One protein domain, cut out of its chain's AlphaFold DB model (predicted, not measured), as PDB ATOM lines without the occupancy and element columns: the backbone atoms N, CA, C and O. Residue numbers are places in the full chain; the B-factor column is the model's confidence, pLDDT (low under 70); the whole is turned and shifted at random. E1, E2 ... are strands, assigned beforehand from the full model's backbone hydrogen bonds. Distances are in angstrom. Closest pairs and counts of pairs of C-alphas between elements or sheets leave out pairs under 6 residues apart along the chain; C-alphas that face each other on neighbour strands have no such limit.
ATOM      1  N   ALA A  59     -46.671 -10.912 -30.016       89.50
ATOM      2  CA  ALA A  59     -45.710 -11.516 -30.932       89.50
ATOM      3  C   ALA A  59     -45.962 -11.025 -32.363       89.50
ATOM      4  O   ALA A  59     -47.109 -10.962 -32.813       89.50
ATOM      5  N   THR A  60     -44.898 -10.679 -33.084       87.94
ATOM      6  CA  THR A  60     -45.012 -10.329 -34.495       87.94
ATOM      7  C   THR A  60     -45.206 -11.586 -35.328       87.94
ATOM      8  O   THR A  60     -44.515 -12.593 -35.187       87.94
ATOM      9  N   VAL A  61     -46.159 -11.510 -36.243       84.38
ATOM     10  CA  VAL A  61     -46.422 -12.519 -37.278       84.38
ATOM     11  C   VAL A  61     -45.819 -12.107 -38.626       84.38
ATOM     12  O   VAL A  61     -45.781 -12.906 -39.563       84.38
ATOM     13  N   GLY A  62     -45.312 -10.873 -38.714       85.44
ATOM     14  CA  GLY A  62     -44.552 -10.349 -39.839       85.44
ATOM     15  C   GLY A  62     -43.936  -8.981 -39.545       85.44
ATOM     16  O   GLY A  62     -44.157  -8.397 -38.483       85.44
ATOM     17  N   SER A  63     -43.147  -8.464 -40.485       88.50
ATOM     18  CA  SER A  63     -42.380  -7.224 -40.312       88.50
ATOM     19  C   SER A  63     -43.167  -5.936 -40.557       88.50
ATOM     20  O   SER A  63     -42.624  -4.855 -40.362       88.50
ATOM     21  N   ARG A  64     -44.431  -6.013 -40.992       87.19
ATOM     22  CA  ARG A  64     -45.249  -4.846 -41.337       87.19
ATOM     23  C   ARG A  64     -46.422  -4.719 -40.374       87.19
ATOM     24  O   ARG A  64     -47.271  -5.604 -40.299       87.19
ATOM     25  N   LEU A  65     -46.485  -3.619 -39.636       89.50
ATOM     26  CA  LEU A  65     -47.569  -3.292 -38.716       89.50
ATOM     27  C   LEU A  65     -48.351  -2.100 -39.265       89.50
ATOM     28  O   LEU A  65     -47.772  -1.066 -39.565       89.50
ATOM     29  N   LEU A  66     -49.664  -2.235 -39.388       90.50
ATOM     30  CA  LEU A  66     -50.566  -1.148 -39.744       90.50
ATOM     31  C   LEU A  66     -51.461  -0.856 -38.545       90.50
ATOM     32  O   LEU A  66     -52.180  -1.747 -38.094       90.50
ATOM     33  N   VAL A  67     -51.426   0.375 -38.039       90.06
ATOM     34  CA  VAL A  67     -52.280   0.821 -36.929       90.06
ATOM     35  C   VAL A  67     -53.348   1.750 -37.483       90.06
ATOM     36  O   VAL A  67     -53.055   2.659 -38.252       90.06
ATOM     37  N   LEU A  68     -54.600   1.505 -37.119       89.06
ATOM     38  CA  LEU A  68     -55.765   2.219 -37.625       89.06
ATOM     39  C   LEU A  68     -56.626   2.675 -36.441       89.06
ATOM     40  O   LEU A  68     -56.670   1.985 -35.416       89.06
ATOM     41  N   PRO A  69     -57.355   3.792 -36.564       87.88
ATOM     42  CA  PRO A  69     -58.371   4.131 -35.580       87.88
ATOM     43  C   PRO A  69     -59.454   3.042 -35.544       87.88
ATOM     44  O   PRO A  69     -59.775   2.411 -36.557       87.88
ATOM     45  N   LYS A  70     -60.026   2.796 -34.362       83.94
ATOM     46  CA  LYS A  70     -61.195   1.920 -34.239       83.94
ATOM     47  C   LYS A  70     -62.390   2.552 -34.949       83.94
ATOM     48  O   LYS A  70     -63.022   1.874 -35.749       83.94
ATOM     49  N   ASP A  71     -62.629   3.836 -34.714       81.06
ATOM     50  CA  ASP A  71     -63.743   4.583 -35.289       81.06
ATOM     51  C   ASP A  71     -63.189   5.739 -36.130       81.06
ATOM     52  O   ASP A  71     -62.389   6.539 -35.649       81.06
ATOM     53  N   SER A  72     -63.596   5.830 -37.398       69.06
ATOM     54  CA  SER A  72     -63.055   6.786 -38.380       69.06
ATOM     55  C   SER A  72     -63.352   8.260 -38.075       69.06
ATOM     56  O   SER A  72     -62.801   9.137 -38.732       69.06
ATOM     57  N   ASN A  73     -64.215   8.537 -37.094       66.44
ATOM     58  CA  ASN A  73     -64.786   9.863 -36.844       66.44
ATOM     59  C   ASN A  73     -64.283  10.518 -35.547       66.44
ATOM     60  O   ASN A  73     -64.848  11.523 -35.123       66.44
ATOM     61  N   LEU A  74     -63.259   9.958 -34.894       63.91
ATOM     62  CA  LEU A  74     -62.703  10.512 -33.657       63.91
ATOM     63  C   LEU A  74     -61.431  11.324 -33.958       63.91
ATOM     64  O   LEU A  74     -60.373  10.733 -34.189       63.91
ATOM     65  N   PRO A  75     -61.499  12.669 -33.977       66.19
ATOM     66  CA  PRO A  75     -60.305  13.492 -34.106       66.19
ATOM     67  C   PRO A  75     -59.411  13.333 -32.869       66.19
ATOM     68  O   PRO A  75     -59.896  13.218 -31.745       66.19
ATOM     69  N   GLY A  76     -58.092  13.342 -33.073       78.50
ATOM     70  CA  GLY A  76     -57.113  13.320 -31.979       78.50
ATOM     71  C   GLY A  76     -56.703  11.932 -31.478       78.50
ATOM     72  O   GLY A  76     -56.015  11.846 -30.461       78.50
ATOM     73  N   VAL A  77     -57.075  10.849 -32.173       82.75
ATOM     74  CA  VAL A  77     -56.521   9.521 -31.875       82.75
ATOM     75  C   VAL A  77     -55.048   9.486 -32.275       82.75
ATOM     76  O   VAL A  77     -54.703   9.731 -33.429       82.75
ATOM     77  N   THR A  78     -54.182   9.148 -31.326       86.06
ATOM     78  CA  THR A  78     -52.750   8.938 -31.569       86.06
ATOM     79  C   THR A  78     -52.340   7.559 -31.085       86.06
ATOM     80  O   THR A  78     -52.974   6.978 -30.199       86.06
ATOM     81  N   ALA A  79     -51.277   7.015 -31.675       89.00
ATOM     82  CA  ALA A  79     -50.724   5.734 -31.274       89.00
ATOM     83  C   ALA A  79     -49.200   5.803 -31.165       89.00
ATOM     84  O   ALA A  79     -48.526   6.551 -31.875       89.00
ATOM     85  N   LYS A  80     -48.666   4.988 -30.259       91.94
ATOM     86  CA  LYS A  80     -47.235   4.774 -30.069       91.94
ATOM     87  C   LYS A  80     -46.942   3.282 -30.070       91.94
ATOM     88  O   LYS A  80     -47.737   2.483 -29.568       91.94
ATOM     89  N   VAL A  81     -45.787   2.910 -30.601       92.19
ATOM     90  CA  VAL A  81     -45.286   1.537 -30.619       92.19
ATOM     91  C   VAL A  81     -43.934   1.468 -29.927       92.19
ATOM     92  O   VAL A  81     -43.146   2.406 -29.975       92.19
ATOM     93  N   LYS A  82     -43.651   0.336 -29.295       93.81
ATOM     94  CA  LYS A  82     -42.281  -0.076 -28.993       93.81
ATOM     95  C   LYS A  82     -42.103  -1.531 -29.373       93.81
ATOM     96  O   LYS A  82     -43.055  -2.311 -29.294       93.81
ATOM     97  N   THR A  83     -40.901  -1.892 -29.779       94.50
ATOM     98  CA  THR A  83     -40.592  -3.193 -30.370       94.50
ATOM     99  C   THR A  83     -39.492  -3.893 -29.590       94.50
ATOM    100  O   THR A  83     -38.782  -3.271 -28.807       94.50
ATOM    101  N   SER A  84     -39.393  -5.205 -29.752       93.69
ATOM    102  CA  SER A  84     -38.400  -6.049 -29.097       93.69
ATOM    103  C   SER A  84     -38.138  -7.281 -29.960       93.69
ATOM    104  O   SER A  84     -39.052  -7.773 -30.619       93.69
ATOM    105  N   THR A  85     -36.908  -7.785 -29.970       94.62
ATOM    106  CA  THR A  85     -36.557  -9.063 -30.614       94.62
ATOM    107  C   THR A  85     -36.668 -10.254 -29.661       94.62
ATOM    108  O   THR A  85     -36.782 -11.384 -30.127       94.62
ATOM    109  N   ASP A  86     -36.674 -10.023 -28.345       91.25
ATOM    110  CA  ASP A  86     -36.612 -11.059 -27.301       91.25
ATOM    111  C   ASP A  86     -37.839 -11.084 -26.368       91.25
ATOM    112  O   ASP A  86     -37.989 -11.993 -25.557       91.25
ATOM    113  N   GLY A  87     -38.735 -10.100 -26.477       85.44
ATOM    114  CA  GLY A  87     -39.923  -9.966 -25.631       85.44
ATOM    115  C   GLY A  87     -39.635  -9.422 -24.228       85.44
ATOM    116  O   GLY A  87     -40.565  -9.288 -23.430       85.44
ATOM    117  N   VAL A  88     -38.378  -9.073 -23.938       86.81
ATOM    118  CA  VAL A  88     -37.897  -8.605 -22.630       86.81
ATOM    119  C   VAL A  88     -37.369  -7.178 -22.743       86.81
ATOM    120  O   VAL A  88     -37.841  -6.281 -22.043       86.81
ATOM    121  N   ASN A  89     -36.445  -6.944 -23.671       87.56
ATOM    122  CA  ASN A  89     -35.808  -5.660 -23.912       87.56
ATOM    123  C   ASN A  89     -36.538  -4.935 -25.043       87.56
ATOM    124  O   ASN A  89     -36.481  -5.340 -26.205       87.56
ATOM    125  N   TYR A  90     -37.250  -3.864 -24.694       90.50
ATOM    126  CA  TYR A  90     -38.001  -3.058 -25.654       90.50
ATOM    127  C   TYR A  90     -37.279  -1.760 -25.996       90.50
ATOM    128  O   TYR A  90     -36.640  -1.148 -25.141       90.50
ATOM    129  N   THR A  91     -37.476  -1.295 -27.228       93.06
ATOM    130  CA  THR A  91     -37.133   0.066 -27.637       93.06
ATOM    131  C   THR A  91     -37.928   1.111 -26.840       93.06
ATOM    132  O   THR A  91     -38.907   0.806 -26.144       93.06
ATOM    133  N   GLY A  92     -37.513   2.374 -26.952       90.94
ATOM    134  CA  GLY A  92     -38.331   3.502 -26.510       90.94
ATOM    135  C   GLY A  92     -39.646   3.590 -27.293       90.94
ATOM    136  O   GLY A  92     -39.758   3.071 -28.403       90.94
ATOM    137  N   TRP A  93     -40.648   4.254 -26.713       92.50
ATOM    138  CA  TRP A  93     -41.904   4.527 -27.409       92.50
ATOM    139  C   TRP A  93     -41.671   5.451 -28.607       92.50
ATOM    140  O   TRP A  93     -41.077   6.517 -28.466       92.50
ATOM    141  N   GLN A  94     -42.184   5.051 -29.764       93.81
ATOM    142  CA  GLN A  94     -42.133   5.800 -31.015       93.81
ATOM    143  C   GLN A  94     -43.551   6.105 -31.482       93.81
ATOM    144  O   GLN A  94     -44.424   5.239 -31.415       93.81
ATOM    145  N   GLU A  95     -43.794   7.329 -31.941       92.69
ATOM    146  CA  GLU A  95     -45.078   7.701 -32.537       92.69
ATOM    147  C   GLU A  95     -45.281   6.991 -33.870       92.69
ATOM    148  O   GLU A  95     -44.342   6.815 -34.646       92.69
ATOM    149  N   VAL A  96     -46.518   6.563 -34.121       91.06
ATOM    150  CA  VAL A  96     -46.896   5.925 -35.381       91.06
ATOM    151  C   VAL A  96     -48.010   6.716 -36.045       91.06
ATOM    152  O   VAL A  96     -49.036   7.014 -35.428       91.06
ATOM    153  N   ALA A  97     -47.807   7.051 -37.317       91.19
ATOM    154  CA  ALA A  97     -48.852   7.642 -38.136       91.19
ATOM    155  C   ALA A  97     -49.933   6.586 -38.401       91.19
ATOM    156  O   ALA A  97     -49.653   5.489 -38.890       91.19
ATOM    157  N   LEU A  98     -51.177   6.900 -38.038       89.56
ATOM    158  CA  LEU A  98     -52.305   6.007 -38.287       89.56
ATOM    159  C   LEU A  98     -52.536   5.868 -39.794       89.56
ATOM    160  O   LEU A  98     -52.484   6.851 -40.524       89.56
ATOM    161  N   GLY A  99     -52.822   4.652 -40.255       87.75
ATOM    162  CA  GLY A  99     -53.001   4.352 -41.679       87.75
ATOM    163  C   GLY A  99     -51.702   4.130 -42.451       87.75
ATOM    164  O   GLY A  99     -51.760   3.589 -43.553       87.75
ATOM    165  N   GLU A 100     -50.547   4.431 -41.856       89.50
ATOM    166  CA  GLU A 100     -49.244   4.208 -42.477       89.50
ATOM    167  C   GLU A 100     -48.570   2.935 -41.938       89.50
ATOM    168  O   GLU A 100     -48.685   2.602 -40.751       89.50
ATOM    169  N   PRO A 101     -47.877   2.169 -42.797       88.50
ATOM    170  CA  PRO A 101     -47.181   0.966 -42.375       88.50
ATOM    171  C   PRO A 101     -45.918   1.299 -41.574       88.50
ATOM    172  O   PRO A 101     -45.080   2.097 -41.986       88.50
ATOM    173  N   VAL A 102     -45.737   0.591 -40.466       90.00
ATOM    174  CA  VAL A 102     -44.565   0.661 -39.594       90.00
ATOM    175  C   VAL A 102     -43.795  -0.650 -39.689       90.00
ATOM    176  O   VAL A 102     -44.390  -1.731 -39.686       90.00
ATOM    177  N   THR A 103     -42.468  -0.568 -39.765       91.38
ATOM    178  CA  THR A 103     -41.617  -1.764 -39.743       91.38
ATOM    179  C   THR A 103     -41.405  -2.222 -38.304       91.38
ATOM    180  O   THR A 103     -40.987  -1.439 -37.453       91.38
ATOM    181  N   VAL A 104     -41.675  -3.496 -38.030       90.81
ATOM    182  CA  VAL A 104     -41.434  -4.144 -36.735       90.81
ATOM    183  C   VAL A 104     -40.500  -5.347 -36.909       90.81
ATOM    184  O   VAL A 104     -40.485  -5.950 -37.985       90.81
ATOM    185  N   PRO A 105     -39.713  -5.728 -35.888       91.31
ATOM    186  CA  PRO A 105     -38.869  -6.915 -35.956       91.31
ATOM    187  C   PRO A 105     -39.704  -8.175 -36.178       91.31
ATOM    188  O   PRO A 105     -40.732  -8.365 -35.526       91.31
ATOM    189  N   TYR A 106     -39.255  -9.052 -37.070       87.12
ATOM    190  CA  TYR A 106     -39.836 -10.376 -37.261       87.12
ATOM    191  C   TYR A 106     -38.718 -11.417 -37.444       87.12
ATOM    192  O   TYR A 106     -37.917 -11.253 -38.366       87.12
ATOM    193  N   PRO A 107     -38.661 -12.476 -36.612       89.88
ATOM    194  CA  PRO A 107     -39.493 -12.694 -35.423       89.88
ATOM    195  C   PRO A 107     -39.242 -11.620 -34.349       89.88
ATOM    196  O   PRO A 107     -38.179 -11.004 -34.303       89.88
ATOM    197  N   GLY A 108     -40.237 -11.362 -33.505       90.94
ATOM    198  CA  GLY A 108     -40.134 -10.353 -32.457       90.94
ATOM    199  C   GLY A 108     -41.455 -10.099 -31.742       90.94
ATOM    200  O   GLY A 108     -42.395 -10.889 -31.816       90.94
ATOM    201  N   PHE A 109     -41.517  -8.974 -31.037       91.56
ATOM    202  CA  PHE A 109     -42.660  -8.536 -30.252       91.56
ATOM    203  C   PHE A 109     -42.865  -7.029 -30.386       91.56
ATOM    204  O   PHE A 109     -41.921  -6.264 -30.593       91.56
ATOM    205  N   PHE A 110     -44.096  -6.580 -30.176       91.69
ATOM    206  CA  PHE A 110     -44.426  -5.165 -30.062       91.69
ATOM    207  C   PHE A 110     -45.433  -4.908 -28.938       91.69
ATOM    208  O   PHE A 110     -46.161  -5.801 -28.499       91.69
ATOM    209  N   LYS A 111     -45.465  -3.668 -28.447       90.12
ATOM    210  CA  LYS A 111     -46.533  -3.143 -27.587       90.12
ATOM    211  C   LYS A 111     -47.107  -1.889 -28.230       90.12
ATOM    212  O   LYS A 111     -46.368  -1.128 -28.851       90.12
ATOM    213  N   LEU A 112     -48.406  -1.679 -28.047       88.38
ATOM    214  CA  LEU A 112     -49.125  -0.503 -28.525       88.38
ATOM    215  C   LEU A 112     -49.659   0.297 -27.341       88.38
ATOM    216  O   LEU A 112     -50.200  -0.272 -26.394       88.38
ATOM    217  N   ALA A 113     -49.521   1.612 -27.428       85.06
ATOM    218  CA  ALA A 113     -50.213   2.578 -26.590       85.06
ATOM    219  C   ALA A 113     -51.019   3.506 -27.498       85.06
ATOM    220  O   ALA A 113     -50.641   3.739 -28.646       85.06
ATOM    221  N   HIS A 114     -52.133   4.021 -26.993       85.56
ATOM    222  CA  HIS A 114     -52.996   4.921 -27.745       85.56
ATOM    223  C   HIS A 114     -53.671   5.926 -26.816       85.56
ATOM    224  O   HIS A 114     -53.865   5.643 -25.632       85.56
ATOM    225  N   TYR A 115     -54.033   7.081 -27.370       81.06
ATOM    226  CA  TYR A 115     -54.713   8.174 -26.674       81.06
ATOM    227  C   TYR A 115     -55.845   8.716 -27.550       81.06
ATOM    228  O   TYR A 115     -55.823   8.544 -28.766       81.06
ATOM    229  N   GLY A 116     -56.851   9.346 -26.938       78.69
ATOM    230  CA  GLY A 116     -57.955  10.009 -27.649       78.69
ATOM    231  C   GLY A 116     -59.058   9.091 -28.201       78.69
ATOM    232  O   GLY A 116     -60.134   9.576 -28.527       78.69
ATOM    233  N   GLY A 117     -58.846   7.772 -28.271       77.56
ATOM    234  CA  GLY A 117     -59.856   6.804 -28.722       77.56
ATOM    235  C   GLY A 117     -59.284   5.403 -28.925       77.56
ATOM    236  O   GLY A 117     -58.091   5.197 -28.729       77.56
ATOM    237  N   GLY A 118     -60.122   4.427 -29.284       79.69
ATOM    238  CA  GLY A 118     -59.680   3.049 -29.539       79.69
ATOM    239  C   GLY A 118     -58.898   2.903 -30.847       79.69
ATOM    240  O   GLY A 118     -59.116   3.656 -31.798       79.69
ATOM    241  N   ILE A 119     -58.038   1.887 -30.924       84.50
ATOM    242  CA  ILE A 119     -57.294   1.531 -32.142       84.50
ATOM    243  C   ILE A 119     -57.513   0.063 -32.516       84.50
ATOM    244  O   ILE A 119     -57.903  -0.767 -31.693       84.50
ATOM    245  N   ARG A 120     -57.223  -0.263 -33.770       87.06
ATOM    246  CA  ARG A 120     -57.086  -1.628 -34.283       87.06
ATOM    247  C   ARG A 120     -55.744  -1.748 -34.997       87.06
ATOM    248  O   ARG A 120     -55.247  -0.759 -35.536       87.06
ATOM    249  N   TYR A 121     -55.154  -2.935 -35.026       88.00
ATOM    250  CA  TYR A 121     -53.929  -3.161 -35.794       88.00
ATOM    251  C   TYR A 121     -54.022  -4.389 -36.693       88.00
ATOM    252  O   TYR A 121     -54.790  -5.315 -36.434       88.00
ATOM    253  N   LYS A 122     -53.201  -4.382 -37.743       87.81
ATOM    254  CA  LYS A 122     -52.944  -5.520 -38.627       87.81
ATOM    255  C   LYS A 122     -51.440  -5.747 -38.678       87.81
ATOM    256  O   LYS A 122     -50.704  -4.813 -38.988       87.81
ATOM    257  N   ASN A 123     -50.981  -6.960 -38.391       86.44
ATOM    258  CA  ASN A 123     -49.577  -7.322 -38.557       86.44
ATOM    259  C   ASN A 123     -49.447  -8.365 -39.670       86.44
ATOM    260  O   ASN A 123     -50.085  -9.411 -39.631       86.44
ATOM    261  N   THR A 124     -48.671  -8.038 -40.698       82.31
ATOM    262  CA  THR A 124     -48.507  -8.844 -41.907       82.31
ATOM    263  C   THR A 124     -47.026  -9.004 -42.241       82.31
ATOM    264  O   THR A 124     -46.167  -8.232 -41.807       82.31
ATOM    265  N   LYS A 125     -46.696 -10.041 -43.010       80.69
ATOM    266  CA  LYS A 125     -45.339 -10.264 -43.526       80.69
ATOM    267  C   LYS A 125     -45.083  -9.300 -44.693       80.69
ATOM    268  O   LYS A 125     -45.881  -9.325 -45.622       80.69
ATOM    269  N   LYS A 126     -44.006  -8.486 -44.672       67.19
ATOM    270  CA  LYS A 126     -43.232  -8.157 -45.896       67.19
ATOM    271  C   LYS A 126     -41.951  -7.336 -45.672       67.19
ATOM    272  O   LYS A 126     -42.023  -6.233 -45.135       67.19
ATOM    273  N   ILE A 127     -40.847  -7.810 -46.256       51.97
ATOM    274  CA  ILE A 127     -40.125  -7.149 -47.365       51.97
ATOM    275  C   ILE A 127     -39.926  -8.278 -48.417       51.97
ATOM    276  O   ILE A 127     -39.420  -9.323 -48.025       51.97
ATOM    277  N   LEU A 128     -40.352  -8.092 -49.689       48.16
ATOM    278  CA  LEU A 128     -40.467  -9.073 -50.826       48.16
ATOM    279  C   LEU A 128     -41.779  -9.916 -50.874       48.16
ATOM    280  O   LEU A 128     -42.234 -10.343 -49.836       48.16
ATOM    281  N   ASP A 129     -42.478 -10.053 -52.015       49.97
ATOM    282  CA  ASP A 129     -43.841 -10.670 -52.202       49.97
ATOM    283  C   ASP A 129     -44.103 -11.991 -51.455       49.97
ATOM    284  O   ASP A 129     -43.178 -12.751 -51.221       49.97
ATOM    285  N   GLU A 130     -45.296 -12.348 -50.960       40.06
ATOM    286  CA  GLU A 130     -46.683 -12.191 -51.431       40.06
ATOM    287  C   GLU A 130     -47.638 -12.591 -50.264       40.06
ATOM    288  O   GLU A 130     -47.192 -13.088 -49.231       40.06
ATOM    289  N   THR A 131     -48.960 -12.449 -50.427       40.69
ATOM    290  CA  THR A 131     -50.069 -12.761 -49.478       40.69
ATOM    291  C   THR A 131     -50.273 -11.831 -48.271       40.69
ATOM    292  O   THR A 131     -49.620 -11.927 -47.231       40.69
ATOM    293  N   ILE A 132     -51.327 -11.007 -48.361       40.72
ATOM    294  CA  ILE A 132     -52.011 -10.388 -47.213       40.72
ATOM    295  C   ILE A 132     -52.731 -11.510 -46.450       40.72
ATOM    296  O   ILE A 132     -53.948 -11.641 -46.501       40.72
ATOM    297  N   ASN A 133     -51.984 -12.363 -45.754       40.31
ATOM    298  CA  ASN A 133     -52.576 -13.160 -44.694       40.31
ATOM    299  C   ASN A 133     -52.768 -12.216 -43.509       40.31
ATOM    300  O   ASN A 133     -51.812 -11.796 -42.855       40.31
ATOM    301  N   LEU A 134     -54.018 -11.797 -43.315       46.81
ATOM    302  CA  LEU A 134     -54.455 -10.977 -42.195       46.81
ATOM    303  C   LEU A 134     -54.366 -11.849 -40.937       46.81
ATOM    304  O   LEU A 134     -55.312 -12.531 -40.555       46.81
ATOM    305  N   CYS A 135     -53.186 -11.897 -40.330       47.09
ATOM    306  CA  CYS A 135     -52.946 -12.673 -39.123       47.09
ATOM    307  C   CYS A 135     -53.479 -11.902 -37.909       47.09
ATOM    308  O   CYS A 135     -52.722 -11.312 -37.145       47.09
ATOM    309  N   GLY A 136     -54.805 -11.903 -37.773       54.81
ATOM    310  CA  GLY A 136     -55.521 -11.323 -36.645       54.81
ATOM    311  C   GLY A 136     -55.703  -9.809 -36.745       54.81
ATOM    312  O   GLY A 136     -54.765  -9.042 -36.952       54.81
ATOM    313  N   GLU A 137     -56.948  -9.381 -36.565       56.47
ATOM    314  CA  GLU A 137     -57.285  -8.022 -36.165       56.47
ATOM    315  C   GLU A 137     -57.523  -8.043 -34.657       56.47
ATOM    316  O   GLU A 137     -58.282  -8.873 -34.156       56.47
ATOM    317  N   VAL A 138     -56.878  -7.138 -33.927       61.66
ATOM    318  CA  VAL A 138     -57.122  -6.982 -32.491       61.66
ATOM    319  C   VAL A 138     -57.514  -5.544 -32.219       61.66
ATOM    320  O   VAL A 138     -56.795  -4.601 -32.562       61.66
ATOM    321  N   VAL A 139     -58.677  -5.396 -31.593       61.97
ATOM    322  CA  VAL A 139     -59.202  -4.116 -31.130       61.97
ATOM    323  C   VAL A 139     -58.650  -3.855 -29.736       61.97
ATOM    324  O   VAL A 139     -58.826  -4.667 -28.829       61.97
ATOM    325  N   ILE A 140     -57.995  -2.712 -29.566       61.75
ATOM    326  CA  ILE A 140     -57.507  -2.241 -28.274       61.75
ATOM    327  C   ILE A 140     -58.362  -1.035 -27.884       61.75
ATOM    328  O   ILE A 140     -58.344   0.006 -28.547       61.75
ATOM    329  N   SER A 141     -59.148  -1.198 -26.824       57.91
ATOM    330  CA  SER A 141     -59.859  -0.115 -26.145       57.91
ATOM    331  C   SER A 141     -59.318   0.029 -24.725       57.91
ATOM    332  O   SER A 141     -58.970  -0.977 -24.097       57.91
TER     333      SER A 141
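AT A GLANCE: This is residues 59 to 141 of the 142 residues of an uncharacterized protein of Heliophilum fasciatum (UniProt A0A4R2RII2). This is a small sandwich of two sheets face to face: a strongly twisted sheet of four strands, E4, E1, E6 and E7, covers a sheet of three, E3, E2 and E5, with the strands of the one at 29 degrees to those of the other. Residues 125 to 136 make a long loop that leaves the end of E6 and comes back to E7 at the edge of the larger sheet. The printed part has 83 residues with no named helix and seven named strands, E1 to E7 in order along the chain; the larger sheet is antiparallel throughout, and in the smaller one E2 and E5 are antiparallel. The class is all strand, though under half of the residues, 36 of 83, are in named elements. The whole is compact, with a radius of gyration of the C-alphas of 12.5 A and spans of 33 by 30 by 17 A.

IN THESE COORDINATES: In the larger sheet, E4 is residues 101 to 103, E1 residues 64 to 69 with a length of 16.9 A, E6 residues 119 to 124 with 16.7 A, and E7 residues 137 to 140 with 9.8 A. E1 begins at C-alpha 64, (-45.249, -4.846, -41.337), and E7 ends at C-alpha 140, (-57.507, -2.241, -28.274). In the smaller sheet, E3 is residues 94 to 96, 6.5 A long; E2, residues 78 to 84, and E5, residues 109 to 115, are each 20.9 A long.

HOW THE PARTS SIT: E1 and E6, the inner strands of the larger sheet, are antiparallel at 161 degrees, with N 66 and O 122 2.8 A apart. E4, an edge strand, is antiparallel to E1, with N 102 and O 65 2.8 A apart. E7, the other edge strand, forms a hairpin with E6, with N 140 and O 119 2.9 A apart. This sheet is only just strongly twisted, its C-alphas lying up to 4.3 A off its best plane. In the smaller sheet, E2 and E5 are antiparallel at 162 degrees, with N 80 and O 113 2.8 A apart. E3 and E2 meet only at a point, where the C-alphas of Glu 95 and Lys 80 face each other at 4.4 A. Between the sheets, the closest C-alphas of E3 and E4 are those of Val 96 and Val 102, 7.1 A apart. E5 and E7 are only just apart, 8.5 A at their closest.

THE WHOLE: The two C-alphas farthest apart, those of Asn 73 and Asp 86, are 36.4 A from each other. The printed part has no cut. The link from E6 to E7, 12 residues, is long. The mean pLDDT of the printed part is 80.1; residues 72 to 75 and 126 to 141 are under 70.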